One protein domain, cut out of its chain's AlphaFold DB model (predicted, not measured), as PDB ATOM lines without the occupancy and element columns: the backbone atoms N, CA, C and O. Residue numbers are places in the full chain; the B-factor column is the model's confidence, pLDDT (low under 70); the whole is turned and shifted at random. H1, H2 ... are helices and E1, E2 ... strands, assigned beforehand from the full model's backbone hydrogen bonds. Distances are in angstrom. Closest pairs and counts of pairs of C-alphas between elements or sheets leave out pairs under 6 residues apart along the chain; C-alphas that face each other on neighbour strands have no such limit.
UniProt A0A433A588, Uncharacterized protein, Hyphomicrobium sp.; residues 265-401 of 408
ATOM      1  N   LYS A 265     129.016 146.484 106.584       97.50
ATOM      2  CA  LYS A 265     129.059 147.947 106.439       97.50
ATOM      3  C   LYS A 265     130.010 148.412 105.346       97.50
ATOM      4  O   LYS A 265     129.635 149.306 104.590       97.50
ATOM      5  N   ARG A 266     131.181 147.774 105.201       96.19
ATOM      6  CA  ARG A 266     132.063 148.013 104.050       96.19
ATOM      7  C   ARG A 266     131.284 147.815 102.754       96.19
ATOM      8  O   ARG A 266     131.142 148.763 101.997       96.19
ATOM      9  N   TYR A 267     130.724 146.628 102.517       96.31
ATOM     10  CA  TYR A 267     130.019 146.346 101.264       96.31
ATOM     11  C   TYR A 267     128.774 147.221 101.050       96.31
ATOM     12  O   TYR A 267     128.477 147.588  99.914       96.31
ATOM     13  N   GLN A 268     128.062 147.606 102.114       97.25
ATOM     14  CA  GLN A 268     126.976 148.585 102.028       97.25
ATOM     15  C   GLN A 268     127.492 149.951 101.544       97.25
ATOM     16  O   GLN A 268     126.863 150.555 100.676       97.25
ATOM     17  N   ALA A 269     128.639 150.416 102.049       96.00
ATOM     18  CA  ALA A 269     129.278 151.646 101.582       96.00
ATOM     19  C   ALA A 269     129.662 151.557 100.097       96.00
ATOM     20  O   ALA A 269     129.349 152.467  99.331       96.00
ATOM     21  N   GLU A 270     130.256 150.438  99.667       94.38
ATOM     22  CA  GLU A 270     130.596 150.195  98.259       94.38
ATOM     23  C   GLU A 270     129.359 150.281  97.351       94.38
ATOM     24  O   GLU A 270     129.365 150.989  96.346       94.38
ATOM     25  N   ILE A 271     128.264 149.614  97.734       95.31
ATOM     26  CA  ILE A 271     127.004 149.617  96.978       95.31
ATOM     27  C   ILE A 271     126.395 151.024  96.916       95.31
ATOM     28  O   ILE A 271     125.950 151.472  95.858       95.31
ATOM     29  N   LEU A 272     126.383 151.746  98.039       95.62
ATOM     30  CA  LEU A 272     125.869 153.114  98.101       95.62
ATOM     31  C   LEU A 272     126.693 154.087  97.256       95.62
ATOM     32  O   LEU A 272     126.129 155.037  96.704       95.62
ATOM     33  N   GLN A 273     128.001 153.855  97.141       93.19
ATOM     34  CA  GLN A 273     128.868 154.608  96.243       93.19
ATOM     35  C   GLN A 273     128.600 154.235  94.776       93.19
ATOM     36  O   GLN A 273     128.491 155.120  93.930       93.19
ATOM     37  N   ALA A 274     128.390 152.949  94.481       92.25
ATOM     38  CA  ALA A 274     128.045 152.471  93.144       92.25
ATOM     39  C   ALA A 274     126.699 153.021  92.636       92.25
ATOM     40  O   ALA A 274     126.587 153.360  91.463       92.25
ATOM     41  N   PHE A 275     125.696 153.221  93.501       93.00
ATOM     42  CA  PHE A 275     124.439 153.894  93.119       93.00
ATOM     43  C   PHE A 275     124.614 155.347  92.664       93.00
ATOM     44  O   PHE A 275     123.711 155.917  92.054       93.00
ATOM     45  N   ARG A 276     125.751 155.970  92.984       92.00
ATOM     46  CA  ARG A 276     126.093 157.327  92.550       92.00
ATOM     47  C   ARG A 276     126.993 157.346  91.315       92.00
ATOM     48  O   ARG A 276     127.466 158.422  90.948       92.00
ATOM     49  N   ALA A 277     127.218 156.193  90.687       88.75
ATOM     50  CA  ALA A 277     127.852 156.110  89.383       88.75
ATOM     51  C   ALA A 277     126.967 156.787  88.325       88.75
ATOM     52  O   ALA A 277     125.763 156.541  88.243       88.75
ATOM     53  N   GLN A 278     127.568 157.651  87.521       86.31
ATOM     54  CA  GLN A 278     126.967 158.298  86.365       86.31
ATOM     55  C   GLN A 278     127.880 158.067  85.174       86.31
ATOM     56  O   GLN A 278     129.064 158.390  85.221       86.31
ATOM     57  N   THR A 279     127.332 157.511  84.105       86.69
ATOM     58  CA  THR A 279     128.051 157.406  82.837       86.69
ATOM     59  C   THR A 279     127.907 158.734  82.105       86.69
ATOM     60  O   THR A 279     126.782 159.186  81.880       86.69
ATOM     61  N   ASP A 280     129.024 159.379  81.786       87.31
ATOM     62  CA  ASP A 280     129.025 160.584  80.960       87.31
ATOM     63  C   ASP A 280     128.725 160.264  79.481       87.31
ATOM     64  O   ASP A 280     128.534 159.107  79.093       87.31
ATOM     65  N   ALA A 281     128.643 161.306  78.648       87.81
ATOM     66  CA  ALA A 281     128.370 161.166  77.216       87.81
ATOM     67  C   ALA A 281     129.446 160.343  76.478       87.81
ATOM     68  O   ALA A 281     129.137 159.703  75.473       87.81
ATOM     69  N   ASP A 282     130.670 160.305  77.010       88.25
ATOM     70  CA  ASP A 282     131.810 159.569  76.455       88.25
ATOM     71  C   ASP A 282     131.846 158.102  76.926       88.25
ATOM     72  O   ASP A 282     132.733 157.327  76.557       88.25
ATOM     73  N   GLY A 283     130.868 157.679  77.734       83.06
ATOM     74  CA  GLY A 283     130.800 156.324  78.269       83.06
ATOM     75  C   GLY A 283     131.721 156.083  79.466       83.06
ATOM     76  O   GLY A 283     131.860 154.932  79.893       83.06
ATOM     77  N   LYS A 284     132.352 157.128  80.013       85.56
ATOM     78  CA  LYS A 284     133.199 157.056  81.200       85.56
ATOM     79  C   LYS A 284     132.330 157.166  82.452       85.56
ATOM     80  O   LYS A 284     131.450 158.014  82.587       85.56
ATOM     81  N   VAL A 285     132.566 156.249  83.384       84.62
ATOM     82  CA  VAL A 285     131.853 156.216  84.660       84.62
ATOM     83  C   VAL A 285     132.500 157.228  85.599       84.62
ATOM     84  O   VAL A 285     133.666 157.102  85.966       84.62
ATOM     85  N   THR A 286     131.735 158.240  85.982       86.81
ATOM     86  CA  THR A 286     132.069 159.194  87.038       86.81
ATOM     87  C   THR A 286     131.250 158.869  88.279       86.81
ATOM     88  O   THR A 286     130.151 158.329  88.189       86.81
ATOM     89  N   PHE A 287     131.767 159.174  89.462       88.00
ATOM     90  CA  PHE A 287     131.059 158.914  90.711       88.00
ATOM     91  C   PHE A 287     130.757 160.235  91.407       88.00
ATOM     92  O   PHE A 287     131.632 161.088  91.523       88.00
ATOM     93  N   ARG A 288     129.529 160.402  91.904       91.06
ATOM     94  CA  ARG A 288     129.220 161.469  92.870       91.06
ATOM     95  C   ARG A 288     129.437 160.959  94.289       91.06
ATOM     96  O   ARG A 288     129.127 159.808  94.589       91.06
ATOM     97  N   GLY A 289     129.944 161.808  95.173       88.44
ATOM     98  CA  GLY A 289     130.223 161.409  96.551       88.44
ATOM     99  C   GLY A 289     128.953 161.046  97.318       88.44
ATOM    100  O   GLY A 289     127.905 161.674  97.139       88.44
ATOM    101  N   ASN A 290     129.036 160.027  98.173       94.00
ATOM    102  CA  ASN A 290     127.942 159.619  99.048       94.00
ATOM    103  C   ASN A 290     128.361 159.718 100.522       94.00
ATOM    104  O   ASN A 290     129.102 158.874 101.023       94.00
ATOM    105  N   LEU A 291     127.841 160.722 101.237       94.81
ATOM    106  CA  LEU A 291     128.138 160.919 102.663       94.81
ATOM    107  C   LEU A 291     127.717 159.718 103.525       94.81
ATOM    108  O   LEU A 291     128.426 159.359 104.453       94.81
ATOM    109  N   THR A 292     126.625 159.027 103.184       95.94
ATOM    110  CA  THR A 292     126.217 157.811 103.908       95.94
ATOM    111  C   THR A 292     127.208 156.664 103.698       95.94
ATOM    112  O   THR A 292     127.448 155.892 104.622       95.94
ATOM    113  N   ALA A 293     127.808 156.549 102.508       95.38
ATOM    114  CA  ALA A 293     128.870 155.570 102.278       95.38
ATOM    115  C   ALA A 293     130.108 155.898 103.128       95.38
ATOM    116  O   ALA A 293     130.665 155.005 103.764       95.38
ATOM    117  N   TYR A 294     130.486 157.180 103.202       95.69
ATOM    118  CA  TYR A 294     131.567 157.643 104.074       95.69
ATOM    119  C   TYR A 294     131.282 157.336 105.550       95.69
ATOM    120  O   TYR A 294     132.129 156.769 106.234       95.69
ATOM    121  N   ASP A 295     130.078 157.623 106.038       96.06
ATOM    122  CA  ASP A 295     129.686 157.372 107.429       96.06
ATOM    123  C   ASP A 295     129.726 155.888 107.816       96.06
ATOM    124  O   ASP A 295     130.034 155.548 108.958       96.06
ATOM    125  N   LEU A 296     129.413 154.992 106.875       96.44
ATOM    126  CA  LEU A 296     129.436 153.549 107.116       96.44
ATOM    127  C   LEU A 296     130.852 152.986 107.226       96.44
ATOM    128  O   LEU A 296     131.039 151.976 107.906       96.44
ATOM    129  N   ILE A 297     131.839 153.607 106.575       95.81
ATOM    130  CA  ILE A 297     133.207 153.081 106.515       95.81
ATOM    131  C   ILE A 297     134.218 153.871 107.352       95.81
ATOM    132  O   ILE A 297     135.177 153.280 107.839       95.81
ATOM    133  N   SER A 298     134.014 155.173 107.551       91.00
ATOM    134  CA  SER A 298     135.011 156.089 108.117       91.00
ATOM    135  C   SER A 298     135.188 155.968 109.627       91.00
ATOM    136  O   SER A 298     134.260 155.710 110.379       91.00
ATOM    137  N   VAL A 299     136.396 156.243 110.105       79.81
ATOM    138  CA  VAL A 299     136.772 156.158 111.527       79.81
ATOM    139  C   VAL A 299     136.046 157.180 112.412       79.81
ATOM    140  O   VAL A 299     135.908 156.971 113.611       79.81
ATOM    141  N   ASN A 300     135.571 158.284 111.837       82.81
ATOM    142  CA  ASN A 300     135.064 159.431 112.593       82.81
ATOM    143  C   ASN A 300     133.674 159.205 113.211       82.81
ATOM    144  O   ASN A 300     133.141 160.099 113.867       82.81
ATOM    145  N   ARG A 301     133.075 158.027 113.004       85.56
ATOM    146  CA  ARG A 301     131.751 157.679 113.510       85.56
ATOM    147  C   ARG A 301     131.798 156.355 114.259       85.56
ATOM    148  O   ARG A 301     132.224 155.340 113.711       85.56
ATOM    149  N   SER A 302     131.300 156.366 115.493       90.19
ATOM    150  CA  SER A 302     131.168 155.160 116.309       90.19
ATOM    151  C   SER A 302     130.343 154.100 115.578       90.19
ATOM    152  O   SER A 302     129.239 154.383 115.098       90.19
ATOM    153  N   GLY A 303     130.864 152.880 115.523       92.62
ATOM    154  CA  GLY A 303     130.206 151.749 114.884       92.62
ATOM    155  C   GLY A 303     130.356 151.697 113.362       92.62
ATOM    156  O   GLY A 303     129.652 150.908 112.731       92.62
ATOM    157  N   SER A 304     131.225 152.497 112.746       96.44
ATOM    158  CA  SER A 304     131.593 152.312 111.337       96.44
ATOM    159  C   SER A 304     132.410 151.032 111.118       96.44
ATOM    160  O   SER A 304     132.896 150.416 112.066       96.44
ATOM    161  N   ALA A 305     132.600 150.622 109.862       96.81
ATOM    162  CA  ALA A 305     133.385 149.433 109.534       96.81
ATOM    163  C   ALA A 305     134.830 149.502 110.065       96.81
ATOM    164  O   ALA A 305     135.314 148.531 110.649       96.81
ATOM    165  N   LEU A 306     135.516 150.640 109.887       96.88
ATOM    166  CA  LEU A 306     136.891 150.810 110.363       96.88
ATOM    167  C   LEU A 306     136.971 150.941 111.889       96.88
ATOM    168  O   LEU A 306     137.906 150.397 112.473       96.88
ATOM    169  N   ASP A 307     136.009 151.610 112.531       96.44
ATOM    170  CA  ASP A 307     135.937 151.701 113.997       96.44
ATOM    171  C   ASP A 307     135.755 150.313 114.627       96.44
ATOM    172  O   ASP A 307     136.558 149.885 115.456       96.44
ATOM    173  N   LEU A 308     134.778 149.547 114.131       96.25
ATOM    174  CA  LEU A 308     134.529 148.168 114.555       96.25
ATOM    175  C   LEU A 308     135.757 147.274 114.353       96.25
ATOM    176  O   LEU A 308     136.119 146.505 115.239       96.25
ATOM    177  N   ARG A 309     136.449 147.388 113.211       95.12
ATOM    178  CA  ARG A 309     137.673 146.610 112.971       95.12
ATOM    179  C   ARG A 309     138.785 146.959 113.948       95.12
ATOM    180  O   ARG A 309     139.445 146.044 114.425       95.12
ATOM    181  N   ARG A 310     139.004 148.239 114.261       95.19
ATOM    182  CA  ARG A 310     140.079 148.674 115.173       95.19
ATOM    183  C   ARG A 310     139.976 148.044 116.559       95.19
ATOM    184  O   ARG A 310     141.008 147.749 117.153       95.19
ATOM    185  N   GLN A 311     138.761 147.762 117.023       94.88
ATOM    186  CA  GLN A 311     138.511 147.076 118.296       94.88
ATOM    187  C   GLN A 311     139.063 145.638 118.328       94.88
ATOM    188  O   GLN A 311     139.239 145.076 119.403       94.88
ATOM    189  N   LEU A 312     139.344 145.039 117.164       94.00
ATOM    190  CA  LEU A 312     139.806 143.653 117.022       94.00
ATOM    191  C   LEU A 312     141.311 143.514 116.752       94.00
ATOM    192  O   LEU A 312     141.765 142.400 116.472       94.00
ATOM    193  N   ALA A 313     142.068 144.614 116.796       92.88
ATOM    194  CA  ALA A 313     143.521 144.582 116.668       92.88
ATOM    195  C   ALA A 313     144.162 143.730 117.793       92.88
ATOM    196  O   ALA A 313     143.624 143.683 118.901       92.88
ATOM    197  N   PRO A 314     145.318 143.079 117.558       93.50
ATOM    198  CA  PRO A 314     146.129 143.103 116.337       93.50
ATOM    199  C   PRO A 314     145.556 142.240 115.200       93.50
ATOM    200  O   PRO A 314     144.919 141.213 115.428       93.50
ATOM    201  N   PHE A 315     145.811 142.654 113.957       89.56
ATOM    202  CA  PHE A 315     145.399 141.930 112.750       89.56
ATOM    203  C   PHE A 315     146.529 141.045 112.228       89.56
ATOM    204  O   PHE A 315     147.693 141.405 112.366       89.56
ATOM    205  N   GLN A 316     146.188 139.926 111.584       88.62
ATOM    206  CA  GLN A 316     147.160 139.042 110.935       88.62
ATOM    207  C   GLN A 316     146.621 138.505 109.609       88.62
ATOM    208  O   GLN A 316     145.418 138.284 109.442       88.62
ATOM    209  N   GLY A 317     147.518 138.258 108.657       91.12
ATOM    210  CA  GLY A 317     147.192 137.554 107.416       91.12
ATOM    211  C   GLY A 317     146.042 138.179 106.609       91.12
ATOM    212  O   GLY A 317     146.149 139.303 106.119       91.12
ATOM    213  N   TRP A 318     144.937 137.445 106.438       91.50
ATOM    214  CA  TRP A 318     143.764 137.923 105.687       91.50
ATOM    215  C   TRP A 318     143.017 139.068 106.384       91.50
ATOM    216  O   TRP A 318     142.417 139.886 105.690       91.50
ATOM    217  N   ASP A 319     143.095 139.182 107.715       91.44
ATOM    218  CA  ASP A 319     142.472 140.296 108.441       91.44
ATOM    219  C   ASP A 319     143.159 141.629 108.128       91.44
ATOM    220  O   ASP A 319     142.477 142.638 107.945       91.44
ATOM    221  N   LEU A 320     144.492 141.629 107.991       93.62
ATOM    222  CA  LEU A 320     145.244 142.800 107.521       93.62
ATOM    223  C   LEU A 320     144.849 143.175 106.092       93.62
ATOM    224  O   LEU A 320     144.723 144.354 105.776       93.62
ATOM    225  N   CYS A 321     144.626 142.178 105.232       93.75
ATOM    226  CA  CYS A 321     144.217 142.421 103.852       93.75
ATOM    227  C   CYS A 321     142.848 143.101 103.803       93.75
ATOM    228  O   CYS A 321     142.672 144.088 103.096       93.75
ATOM    229  N   GLU A 322     141.893 142.602 104.588       93.25
ATOM    230  CA  GLU A 322     140.551 143.175 104.653       93.25
ATOM    231  C   GLU A 322     140.567 144.581 105.276       93.25
ATOM    232  O   GLU A 322     139.851 145.466 104.807       93.25
ATOM    233  N   HIS A 323     141.418 144.820 106.282       95.75
ATOM    234  CA  HIS A 323     141.630 146.155 106.846       95.75
ATOM    235  C   HIS A 323     142.234 147.131 105.822       95.75
ATOM    236  O   HIS A 323     141.792 148.280 105.722       95.75
ATOM    237  N   GLY A 324     143.194 146.665 105.016       95.94
ATOM    238  CA  GLY A 324     143.760 147.420 103.900       95.94
ATOM    239  C   GLY A 324     142.714 147.757 102.837       95.94
ATOM    240  O   GLY A 324     142.622 148.909 102.415       95.94
ATOM    241  N   ASP A 325     141.866 146.792 102.465       94.75
ATOM    242  CA  ASP A 325     140.767 147.016 101.521       94.75
ATOM    243  C   ASP A 325     139.763 148.045 102.071       94.75
ATOM    244  O   ASP A 325     139.341 148.932 101.337       94.75
ATOM    245  N   MET A 326     139.393 147.974 103.358       96.00
ATOM    246  CA  MET A 326     138.486 148.952 103.983       96.00
ATOM    247  C   MET A 326     139.050 150.375 103.946       96.00
ATOM    248  O   MET A 326     138.327 151.309 103.605       96.00
ATOM    249  N   ASN A 327     140.334 150.546 104.267       97.19
ATOM    250  CA  ASN A 327     140.985 151.851 104.179       97.19
ATOM    251  C   ASN A 327     141.075 152.339 102.728       97.19
ATOM    252  O   ASN A 327     140.812 153.508 102.467       97.19
ATOM    253  N   TYR A 328     141.360 151.456 101.768       96.69
ATOM    254  CA  TYR A 328     141.365 151.817 100.348       96.69
ATOM    255  C   TYR A 328     139.982 152.292  99.865       96.69
ATOM    256  O   TYR A 328     139.879 153.327  99.209       96.69
ATOM    257  N   VAL A 329     138.900 151.598 100.244       95.38
ATOM    258  CA  VAL A 329     137.525 152.037  99.941       95.38
ATOM    259  C   VAL A 329     137.221 153.388 100.599       95.38
ATOM    260  O   VAL A 329     136.638 154.264  99.961       95.38
ATOM    261  N   ALA A 330     137.627 153.588 101.856       96.00
ATOM    262  CA  ALA A 330     137.431 154.859 102.549       96.00
ATOM    263  C   ALA A 330     138.178 156.010 101.854       96.00
ATOM    264  O   ALA A 330     137.606 157.091 101.695       96.00
ATOM    265  N   ALA A 331     139.409 155.772 101.388       96.50
ATOM    266  CA  ALA A 331     140.183 156.734 100.605       96.50
ATOM    267  C   ALA A 331     139.474 157.110  99.300       96.50
ATOM    268  O   ALA A 331     139.300 158.294  99.030       96.50
ATOM    269  N   LEU A 332     138.976 156.124  98.547       95.44
ATOM    270  CA  LEU A 332     138.212 156.359  97.319       95.44
ATOM    271  C   LEU A 332     136.980 157.239  97.568       95.44
ATOM    272  O   LEU A 332     136.743 158.205  96.846       95.44
ATOM    273  N   VAL A 333     136.202 156.944  98.611       95.12
ATOM    274  CA  VAL A 333     135.029 157.761  98.958       95.12
ATOM    275  C   VAL A 333     135.446 159.187  99.352       95.12
ATOM    276  O   VAL A 333     134.784 160.142  98.951       95.12
ATOM    277  N   CYS A 334     136.556 159.351 100.082       95.75
ATOM    278  CA  CYS A 334     137.108 160.666 100.427       95.75
ATOM    279  C   CYS A 334     137.558 161.452  99.193       95.75
ATOM    280  O   CYS A 334     137.251 162.639  99.108       95.75
ATOM    281  N   ASN A 335     138.228 160.800  98.239       96.00
ATOM    282  CA  ASN A 335     138.658 161.409  96.983       96.00
ATOM    283  C   ASN A 335     137.460 161.992  96.223       96.00
ATOM    284  O   ASN A 335     137.440 163.174  95.886       96.00
ATOM    285  N   ILE A 336     136.406 161.187  96.062       94.56
ATOM    286  CA  ILE A 336     135.178 161.589  95.364       94.56
ATOM    287  C   ILE A 336     134.462 162.744  96.097       94.56
ATOM    288  O   ILE A 336     133.826 163.585  95.463       94.56
ATOM    289  N   LEU A 337     134.549 162.800  97.431       95.31
ATOM    290  CA  LEU A 337     133.979 163.877  98.253       95.31
ATOM    291  C   LEU A 337     134.869 165.131  98.346       95.31
ATOM    292  O   LEU A 337     134.421 166.140  98.888       95.31
ATOM    293  N   GLY A 338     136.107 165.092  97.843       95.94
ATOM    294  CA  GLY A 338     137.068 166.193  97.949       95.94
ATOM    295  C   GLY A 338     137.763 166.308  99.315       95.94
ATOM    296  O   GLY A 338     138.303 167.361  99.650       95.94
ATOM    297  N   PHE A 339     137.774 165.248 100.127       96.00
ATOM    298  CA  PHE A 339     138.401 165.221 101.454       96.00
ATOM    299  C   PHE A 339     139.884 164.813 101.393       96.00
ATOM    300  O   PHE A 339     140.297 163.848 102.042       96.00
ATOM    301  N   GLY A 340     140.706 165.558 100.647       95.56
ATOM    302  CA  GLY A 340     142.087 165.160 100.313       95.56
ATOM    303  C   GLY A 340     143.003 164.863 101.513       95.56
ATOM    304  O   GLY A 340     143.794 163.921 101.484       95.56
ATOM    305  N   GLY A 341     142.872 165.603 102.621       95.38
ATOM    306  CA  GLY A 341     143.659 165.330 103.835       95.38
ATOM    307  C   GLY A 341     143.309 163.991 104.501       95.38
ATOM    308  O   GLY A 341     144.189 163.287 104.998       95.38
ATOM    309  N   ILE A 342     142.027 163.615 104.484       96.12
ATOM    310  CA  ILE A 342     141.531 162.358 105.065       96.12
ATOM    311  C   ILE A 342     141.834 161.187 104.121       96.12
ATOM    312  O   ILE A 342     142.257 160.123 104.573       96.12
ATOM    313  N   GLU A 343     141.692 161.406 102.813       96.12
ATOM    314  CA  GLU A 343     142.081 160.467 101.757       96.12
ATOM    315  C   GLU A 343     143.535 160.007 101.915       96.12
ATOM    316  O   GLU A 343     143.796 158.807 102.014       96.12
ATOM    317  N   ALA A 344     144.480 160.950 102.013       97.25
ATOM    318  CA  ALA A 344     145.903 160.638 102.133       97.25
ATOM    319  C   ALA A 344     146.218 159.791 103.380       97.25
ATOM    320  O   ALA A 344     147.077 158.906 103.340       97.25
ATOM    321  N   ASN A 345     145.502 160.031 104.485       97.06
ATOM    322  CA  ASN A 345     145.637 159.232 105.699       97.06
ATOM    323  C   ASN A 345     145.139 157.797 105.486       97.06
ATOM    324  O   ASN A 345     145.857 156.859 105.821       97.06
ATOM    325  N   HIS A 346     143.970 157.609 104.873       97.31
ATOM    326  CA  HIS A 346     143.458 156.272 104.567       97.31
ATOM    327  C   HIS A 346     144.348 155.504 103.580       97.31
ATOM    328  O   HIS A 346     144.585 154.314 103.785       97.31
ATOM    329  N   LEU A 347     144.915 156.160 102.561       97.69
ATOM    330  CA  LEU A 347     145.880 155.513 101.662       97.69
ATOM    331  C   LEU A 347     147.140 155.050 102.408       97.69
ATOM    332  O   LEU A 347     147.635 153.956 102.146       97.69
ATOM    333  N   ARG A 348     147.643 155.842 103.365       98.06
ATOM    334  CA  ARG A 348     148.790 155.460 104.210       98.06
ATOM    335  C   ARG A 348     148.474 154.254 105.102       98.06
ATOM    336  O   ARG A 348     149.299 153.354 105.225       98.06
ATOM    337  N   GLU A 349     147.287 154.214 105.699       97.44
ATOM    338  CA  GLU A 349     146.828 153.075 106.513       97.44
ATOM    339  C   GLU A 349     146.649 151.804 105.666       97.44
ATOM    340  O   GLU A 349     147.042 150.707 106.075       97.44
ATOM    341  N   ALA A 350     146.111 151.941 104.448       97.50
ATOM    342  CA  ALA A 350     145.996 150.837 103.497       97.50
ATOM    343  C   ALA A 350     147.376 150.287 103.098       97.50
ATOM    344  O   ALA A 350     147.604 149.080 103.181       97.50
ATOM    345  N   GLU A 351     148.316 151.168 102.735       98.25
ATOM    346  CA  GLU A 351     149.709 150.808 102.436       98.25
ATOM    347  C   GLU A 351     150.371 150.088 103.612       98.25
ATOM    348  O   GLU A 351     150.958 149.021 103.429       98.25
ATOM    349  N   THR A 352     150.225 150.627 104.825       97.75
ATOM    350  CA  THR A 352     150.778 150.036 106.052       97.75
ATOM    351  C   THR A 352     150.227 148.629 106.277       97.75
ATOM    352  O   THR A 352     150.985 147.706 106.574       97.75
ATOM    353  N   SER A 353     148.924 148.431 106.061       97.06
ATOM    354  CA  SER A 353     148.264 147.129 106.216       97.06
ATOM    355  C   SER A 353     148.785 146.094 105.213       97.06
ATOM    356  O   SER A 353     149.174 144.991 105.603       97.06
ATOM    357  N   TYR A 354     148.854 146.442 103.922       97.75
ATOM    358  CA  TYR A 354     149.381 145.536 102.896       97.75
ATOM    359  C   TYR A 354     150.887 145.280 103.056       97.75
ATOM    360  O   TYR A 354     151.344 144.147 102.881       97.75
ATOM    361  N   GLY A 355     151.659 146.302 103.431       97.38
ATOM    362  CA  GLY A 355     153.083 146.187 103.743       97.38
ATOM    363  C   GLY A 355     153.340 145.261 104.935       97.38
ATOM    364  O   GLY A 355     154.232 144.412 104.866       97.38
ATOM    365  N   GLY A 356     152.499 145.344 105.973       95.75
ATOM    366  CA  GLY A 356     152.515 144.449 107.131       95.75
ATOM    367  C   GLY A 356     152.424 142.976 106.730       95.75
ATOM    368  O   GLY A 356     153.258 142.174 107.145       95.75
ATOM    369  N   ILE A 357     151.515 142.624 105.814       95.12
ATOM    370  CA  ILE A 357     151.384 141.250 105.288       95.12
ATOM    371  C   ILE A 357     152.681 140.777 104.617       95.12
ATOM    372  O   ILE A 357     153.114 139.634 104.790       95.12
ATOM    373  N   LEU A 358     153.310 141.639 103.813       95.62
ATOM    374  CA  LEU A 358     154.536 141.285 103.099       95.62
ATOM    375  C   LEU A 358     155.738 141.112 104.032       95.62
ATOM    376  O   LEU A 358     156.641 140.341 103.672       95.62
ATOM    377  N   ALA A 359     155.731 141.795 105.180       94.00
ATOM    378  CA  ALA A 359     156.710 141.653 106.253       94.00
ATOM    379  C   ALA A 359     156.463 140.384 107.094       94.00
ATOM    380  O   ALA A 359     157.407 139.641 107.363       94.00
ATOM    381  N   GLU A 360     155.203 140.090 107.440       91.44
ATOM    382  CA  GLU A 360     154.798 138.918 108.234       91.44
ATOM    383  C   GLU A 360     155.004 137.583 107.507       91.44
ATOM    384  O   GLU A 360     155.348 136.577 108.131       91.44
ATOM    385  N   VAL A 361     154.770 137.545 106.191       88.19
ATOM    386  CA  VAL A 361     154.802 136.310 105.393       88.19
ATOM    387  C   VAL A 361     156.145 136.203 104.657       88.19
ATOM    388  O   VAL A 361     156.240 136.649 103.513       88.19
ATOM    389  N   PRO A 362     157.211 135.616 105.234       80.12
ATOM    390  CA  PRO A 362     158.536 135.597 104.616       80.12
ATOM    391  C   PRO A 362     158.553 134.855 103.271       80.12
ATOM    392  O   PRO A 362     157.893 133.833 103.081       80.12
ATOM    393  N   ARG A 363     159.388 135.330 102.334       73.06
ATOM    394  CA  ARG A 363     159.506 134.777 100.966       73.06
ATOM    395  C   ARG A 363     159.938 133.301 100.914       73.06
ATOM    396  O   ARG A 363     159.675 132.637  99.916       73.06
ATOM    397  N   ARG A 364     160.621 132.793 101.948       62.94
ATOM    398  CA  ARG A 364     161.244 131.454 101.980       62.94
ATOM    399  C   ARG A 364     160.895 130.660 103.247       62.94
ATOM    400  O   ARG A 364     161.785 130.134 103.905       62.94
ATOM    401  N   ARG A 365     159.615 130.556 103.616       63.66
ATOM    402  CA  ARG A 365     159.208 129.595 104.659       63.66
ATOM    403  C   ARG A 365     159.043 128.190 104.071       63.66
ATOM    404  O   ARG A 365     158.399 127.997 103.042       63.66
ATOM    405  N   LEU A 366     159.603 127.200 104.766       67.44
ATOM    406  CA  LEU A 366     159.394 125.765 104.530       67.44
ATOM    407  C   LEU A 366     158.013 125.278 105.022       67.44
ATOM    408  O   LEU A 366     157.791 124.077 105.106       67.44
ATOM    409  N   SER A 367     157.085 126.182 105.357       64.81
ATOM    410  CA  SER A 367     155.775 125.806 105.892       64.81
ATOM    411  C   SER A 367     154.924 125.076 104.855       64.81
ATOM    412  O   SER A 367     154.958 125.399 103.665       64.81
ATOM    413  N   LEU A 368     154.126 124.128 105.347       58.31
ATOM    414  CA  LEU A 368     153.237 123.259 104.571       58.31
ATOM    415  C   LEU A 368     152.219 124.034 103.715       58.31
ATOM    416  O   LEU A 368     151.839 123.558 102.652       58.31
ATOM    417  N   ASP A 369     151.854 125.264 104.094       78.75
ATOM    418  CA  ASP A 369     150.876 126.069 103.353       78.75
ATOM    419  C   ASP A 369     151.512 127.138 102.442       78.75
ATOM    420  O   ASP A 369     151.361 128.356 102.603       78.75
ATOM    421  N   ARG A 370     152.288 126.672 101.456       84.56
ATOM    422  CA  ARG A 370     152.919 127.555 100.458       84.56
ATOM    423  C   ARG A 370     151.894 128.263  99.575       84.56
ATOM    424  O   ARG A 370     152.168 129.364  99.102       84.56
ATOM    425  N   GLN A 371     150.749 127.639  99.306       86.81
ATOM    426  CA  GLN A 371     149.782 128.165  98.347       86.81
ATOM    427  C   GLN A 371     148.974 129.328  98.927       86.81
ATOM    428  O   GLN A 371     148.857 130.353  98.251       86.81
ATOM    429  N   SER A 372     148.473 129.219 100.165       85.50
ATOM    430  CA  SER A 372     147.745 130.329 100.791       85.50
ATOM    431  C   SER A 372     148.658 131.538 100.993       85.50
ATOM    432  O   SER A 372     148.283 132.650 100.633       85.50
ATOM    433  N   SER A 373     149.899 131.307 101.433       89.50
ATOM    434  CA  SER A 373     150.910 132.348 101.640       89.50
ATOM    435  C   SER A 373     151.250 133.079 100.339       89.50
ATOM    436  O   SER A 373     151.315 134.308 100.306       89.50
ATOM    437  N   ARG A 374     151.438 132.338  99.234       90.69
ATOM    438  CA  ARG A 374     151.663 132.928  97.902       90.69
ATOM    439  C   ARG A 374     150.476 133.775  97.462       90.69
ATOM    440  O   ARG A 374     150.682 134.891  96.995       90.69
ATOM    441  N   ARG A 375     149.255 133.265  97.640       90.12
ATOM    442  CA  ARG A 375     148.028 133.976  97.276       90.12
ATOM    443  C   ARG A 375     147.843 135.242  98.108       90.12
ATOM    444  O   ARG A 375     147.544 136.286  97.547       90.12
ATOM    445  N   LEU A 376     148.068 135.170  99.414       91.06
ATOM    446  CA  LEU A 376     147.978 136.315 100.312       91.06
ATOM    447  C   LEU A 376     149.006 137.398  99.944       91.06
ATOM    448  O   LEU A 376     148.649 138.565  99.823       91.06
ATOM    449  N   ARG A 377     150.262 137.016  99.662       94.38
ATOM    450  CA  ARG A 377     151.284 137.954  99.162       94.38
ATOM    451  C   ARG A 377     150.912 138.561  97.811       94.38
ATOM    452  O   ARG A 377     151.179 139.736  97.591       94.38
ATOM    453  N   GLN A 378     150.342 137.771  96.901       94.06
ATOM    454  CA  GLN A 378     149.870 138.274  95.612       94.06
ATOM    455  C   GLN A 378     148.805 139.356  95.818       94.06
ATOM    456  O   GLN A 378     148.960 140.449  95.284       94.06
ATOM    457  N   VAL A 379     147.790 139.082  96.643       92.88
ATOM    458  CA  VAL A 379     146.724 140.046  96.944       92.88
ATOM    459  C   VAL A 379     147.285 141.298  97.624       92.88
ATOM    460  O   VAL A 379     146.911 142.403  97.251       92.88
ATOM    461  N   ALA A 380     148.233 141.161  98.557       95.75
ATOM    462  CA  ALA A 380     148.882 142.309  99.192       95.75
ATOM    463  C   ALA A 380     149.678 143.171  98.191       95.75
ATOM    464  O   ALA A 380     149.580 144.394  98.224       95.75
ATOM    465  N   ASN A 381     150.419 142.556  97.260       96.94
ATOM    466  CA  ASN A 381     151.114 143.290  96.195       96.94
ATOM    467  C   ASN A 381     150.133 143.997  95.243       96.94
ATOM    468  O   ASN A 381     150.389 145.121  94.825       96.94
ATOM    469  N   GLU A 382     149.021 143.347  94.884       95.62
ATOM    470  CA  GLU A 382     147.947 143.963  94.091       95.62
ATOM    471  C   GLU A 382     147.311 145.140  94.853       95.62
ATOM    472  O   GLU A 382     147.067 146.192  94.269       95.62
ATOM    473  N   GLY A 383     147.116 145.006  96.169       95.94
ATOM    474  CA  GLY A 383     146.688 146.079  97.067       95.94
ATOM    475  C   GLY A 383     147.634 147.281  97.066       95.94
ATOM    476  O   GLY A 383     147.174 148.402  96.871       95.94
ATOM    477  N   LEU A 384     148.946 147.059  97.204       97.62
ATOM    478  CA  LEU A 384     149.947 148.134  97.156       97.62
ATOM    479  C   LEU A 384     149.951 148.866  95.812       97.62
ATOM    480  O   LEU A 384     149.919 150.090  95.798       97.62
ATOM    481  N   ARG A 385     149.889 148.135  94.693       97.06
ATOM    482  CA  ARG A 385     149.803 148.753  93.358       97.06
ATOM    483  C   ARG A 385     148.560 149.626  93.198       97.06
ATOM    484  O   ARG A 385     148.640 150.685  92.586       97.06
ATOM    485  N   ARG A 386     147.415 149.203  93.752       96.56
ATOM    486  CA  ARG A 386     146.190 150.020  93.767       96.56
ATOM    487  C   ARG A 386     146.380 151.298  94.586       96.56
ATOM    488  O   ARG A 386     145.940 152.355  94.156       96.56
ATOM    489  N   VAL A 387     147.051 151.215  95.737       97.38
ATOM    490  CA  VAL A 387     147.356 152.392  96.568       97.38
ATOM    491  C   VAL A 387     148.311 153.356  95.856       97.38
ATOM    492  O   VAL A 387     148.077 154.560  95.889       97.38
ATOM    493  N   GLU A 388     149.352 152.846  95.193       97.50
ATOM    494  CA  GLU A 388     150.279 153.649  94.384       97.50
ATOM    495  C   GLU A 388     149.539 154.371  93.250       97.50
ATOM    496  O   GLU A 388     149.607 155.592  93.163       97.50
ATOM    497  N   ALA A 389     148.739 153.649  92.461       96.69
ATOM    498  CA  ALA A 389     147.942 154.247  91.388       96.69
ATOM    499  C   ALA A 389     146.948 155.305  91.906       96.69
ATOM    500  O   ALA A 389     146.776 156.356  91.286       96.69
ATOM    501  N   ALA A 390     146.327 155.068  93.067       96.69
ATOM    502  CA  ALA A 390     145.409 156.015  93.693       96.69
ATOM    503  C   ALA A 390     146.099 157.321  94.123       96.69
ATOM    504  O   ALA A 390     145.491 158.385  94.023       96.69
ATOM    505  N   ARG A 391     147.374 157.274  94.544       97.31
ATOM    506  CA  ARG A 391     148.168 158.483  94.845       97.31
ATOM    507  C   ARG A 391     148.403 159.348  93.612       97.31
ATOM    508  O   ARG A 391     148.423 160.569  93.734       97.31
ATOM    509  N   ASP A 392     148.496 158.722  92.444       96.44
ATOM    510  CA  ASP A 392     148.597 159.403  91.151       96.44
ATOM    511  C   ASP A 392     147.218 159.845  90.611       96.44
ATOM    512  O   ASP A 392     147.088 160.260  89.459       96.44
ATOM    513  N   GLY A 393     146.159 159.739  91.424       94.00
ATOM    514  CA  GLY A 393     144.786 160.099  91.063       94.00
ATOM    515  C   GLY A 393     144.044 159.032  90.252       94.00
ATOM    516  O   GLY A 393     142.922 159.273  89.806       94.00
ATOM    517  N   THR A 394     144.633 157.848  90.063       94.62
ATOM    518  CA  THR A 394     144.037 156.748  89.294       94.62
ATOM    519  C   THR A 394     143.494 155.673  90.229       94.62
ATOM    520  O   THR A 394     144.176 154.716  90.589       94.62
ATOM    521  N   TYR A 395     142.231 155.819  90.617       93.25
ATOM    522  CA  TYR A 395     141.545 154.812  91.418       93.25
ATOM    523  C   TYR A 395     141.021 153.658  90.560       93.25
ATOM    524  O   TYR A 395     140.267 153.865  89.610       93.25
ATOM    525  N   ASP A 396     141.349 152.428  90.958       88.75
ATOM    526  CA  ASP A 396     140.635 151.237  90.493       88.75
ATOM    527  C   ASP A 396     139.225 151.241  91.102       88.75
ATOM    528  O   ASP A 396     139.077 151.120  92.324       88.75
ATOM    529  N   ALA A 397     138.212 151.404  90.246       84.25
ATOM    530  CA  ALA A 397     136.792 151.378  90.590       84.25
ATOM    531  C   ALA A 397     136.050 150.178  89.968       84.25
ATOM    532  O   ALA A 397     134.836 150.051  90.149       84.25
ATOM    533  N   ASP A 398     136.755 149.268  89.287       82.88
ATOM    534  CA  ASP A 398     136.146 148.138  88.567       82.88
ATOM    535  C   ASP A 398     135.429 147.163  89.515       82.88
ATOM    536  O   ASP A 398     134.556 146.391  89.119       82.88
ATOM    537  N   TRP A 399     135.779 147.198  90.800       76.44
ATOM    538  CA  TRP A 399     135.158 146.388  91.842       76.44
ATOM    539  C   TRP A 399     133.908 147.032  92.474       76.44
ATOM    540  O   TRP A 399     133.167 146.314  93.155       76.44
ATOM    541  N   LEU A 400     133.654 148.335  92.261       73.75
ATOM    542  CA  LEU A 400     132.453 149.041  92.743       73.75
ATOM    543  C   LEU A 400     131.242 148.754  91.862       73.75
ATOM    544  O   LEU A 400     130.154 148.455  92.353       73.75
ATOM    545  N   THR A 401     131.433 148.855  90.551       67.06
ATOM    546  CA  THR A 401     130.414 148.516  89.567       67.06
ATOM    547  C   THR A 401     130.780 147.163  88.982       67.06
ATOM    548  O   THR A 401     131.753 147.090  88.232       67.06
TER     549      THR A 401
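Overview. This is residues 265 to 401 of the 408 residues of an uncharacterized protein of Hyphomicrobium sp. (UniProt A0A433A588). Three long helices, H4, H5 and H6, run side by side as an up-and-down bundle, each against the one before it. Three short helices, H1, H2 and H3, pack on H4, with H1 and H2 on the side away from H5, and a small strand hairpin, E1 and E2, lies at one end of the longest axis. The free-standing residues 366 to 371 stick out at the other end. The printed part has 137 residues with six named helices and two named strands, in the order H1 E1 E2 H2 H3 H4 H5 H6; it is mostly helix, with one antiparallel sheet, E1 - E2. It is compact, with a radius of gyration of the C-alphas of 15.7 A, and spans 53 by 37 by 24 A.

Arrangement. E1, residues 277 to 279, and E2, residues 285 to 287, form an antiparallel hairpin; N 278 and O 286 are within hydrogen-bond range at 2.8 A. H1, residues 265 to 274, and H2, residues 291 to 297, touch, closest at the C-alphas of Ala 269 and Ala 293, 4.0 A apart, at a shallow tilt of 32 degrees, opposite ways. H4, residues 318 to 337, is the hub and touches the five other helices. It touches H1 with residues 326 to 333 alone, the C-alphas of Arg 266 and Met 326 being closest at 6.5 A, at 37 degrees, only just a steep tilt. H2 touches H4, closest at the C-alphas of Ile 297 and Ala 330, 6.1 A. H3, residues 305 to 310, touches residues 323 to 327 of H4 alone, closest at the C-alphas of Leu 306 and Met 326, 6.8 A. H2 and H3 only just touch, only at the corner, with 3 pairs of C-alphas within 8 A; the closest are those of Ile 297 and Ala 305, 4.7 A. H5, residues 340 to 360, forms a helical hairpin with H4, closest at the C-alphas of Gly 324 and Ala 350, 4.1 A, at a shallow tilt of 17 degrees. H6, residues 370 to 391, forms a helical hairpin with H5, closest at the C-alphas of Tyr 354 and Ala 380, 4.9 A. H4 and H6 touch and run the same way, with the C-alphas of Cys 321 and Ala 380 closest at 6.6 A. Every O i to N i+4 pair is within hydrogen-bond range in H1, H2, H3, H4 and H6, and 16 of 17 in H5.

Along the chain. H1 begins at C-alpha 265, (129.059, 147.947, 106.439). H4 is 28.7 A long, H5 30.2 A and H6 31.8 A. H6 ends at C-alpha 391, (148.168, 158.483, 94.845).

Size, cuts and confidence. The C-alphas of Ala 281 and Leu 366 are the two farthest apart, 54.4 A. The printed part has no cut, and no link is long. The mean pLDDT of the printed part is 91.5; residues 364 to 368 and residue 401 are under 70.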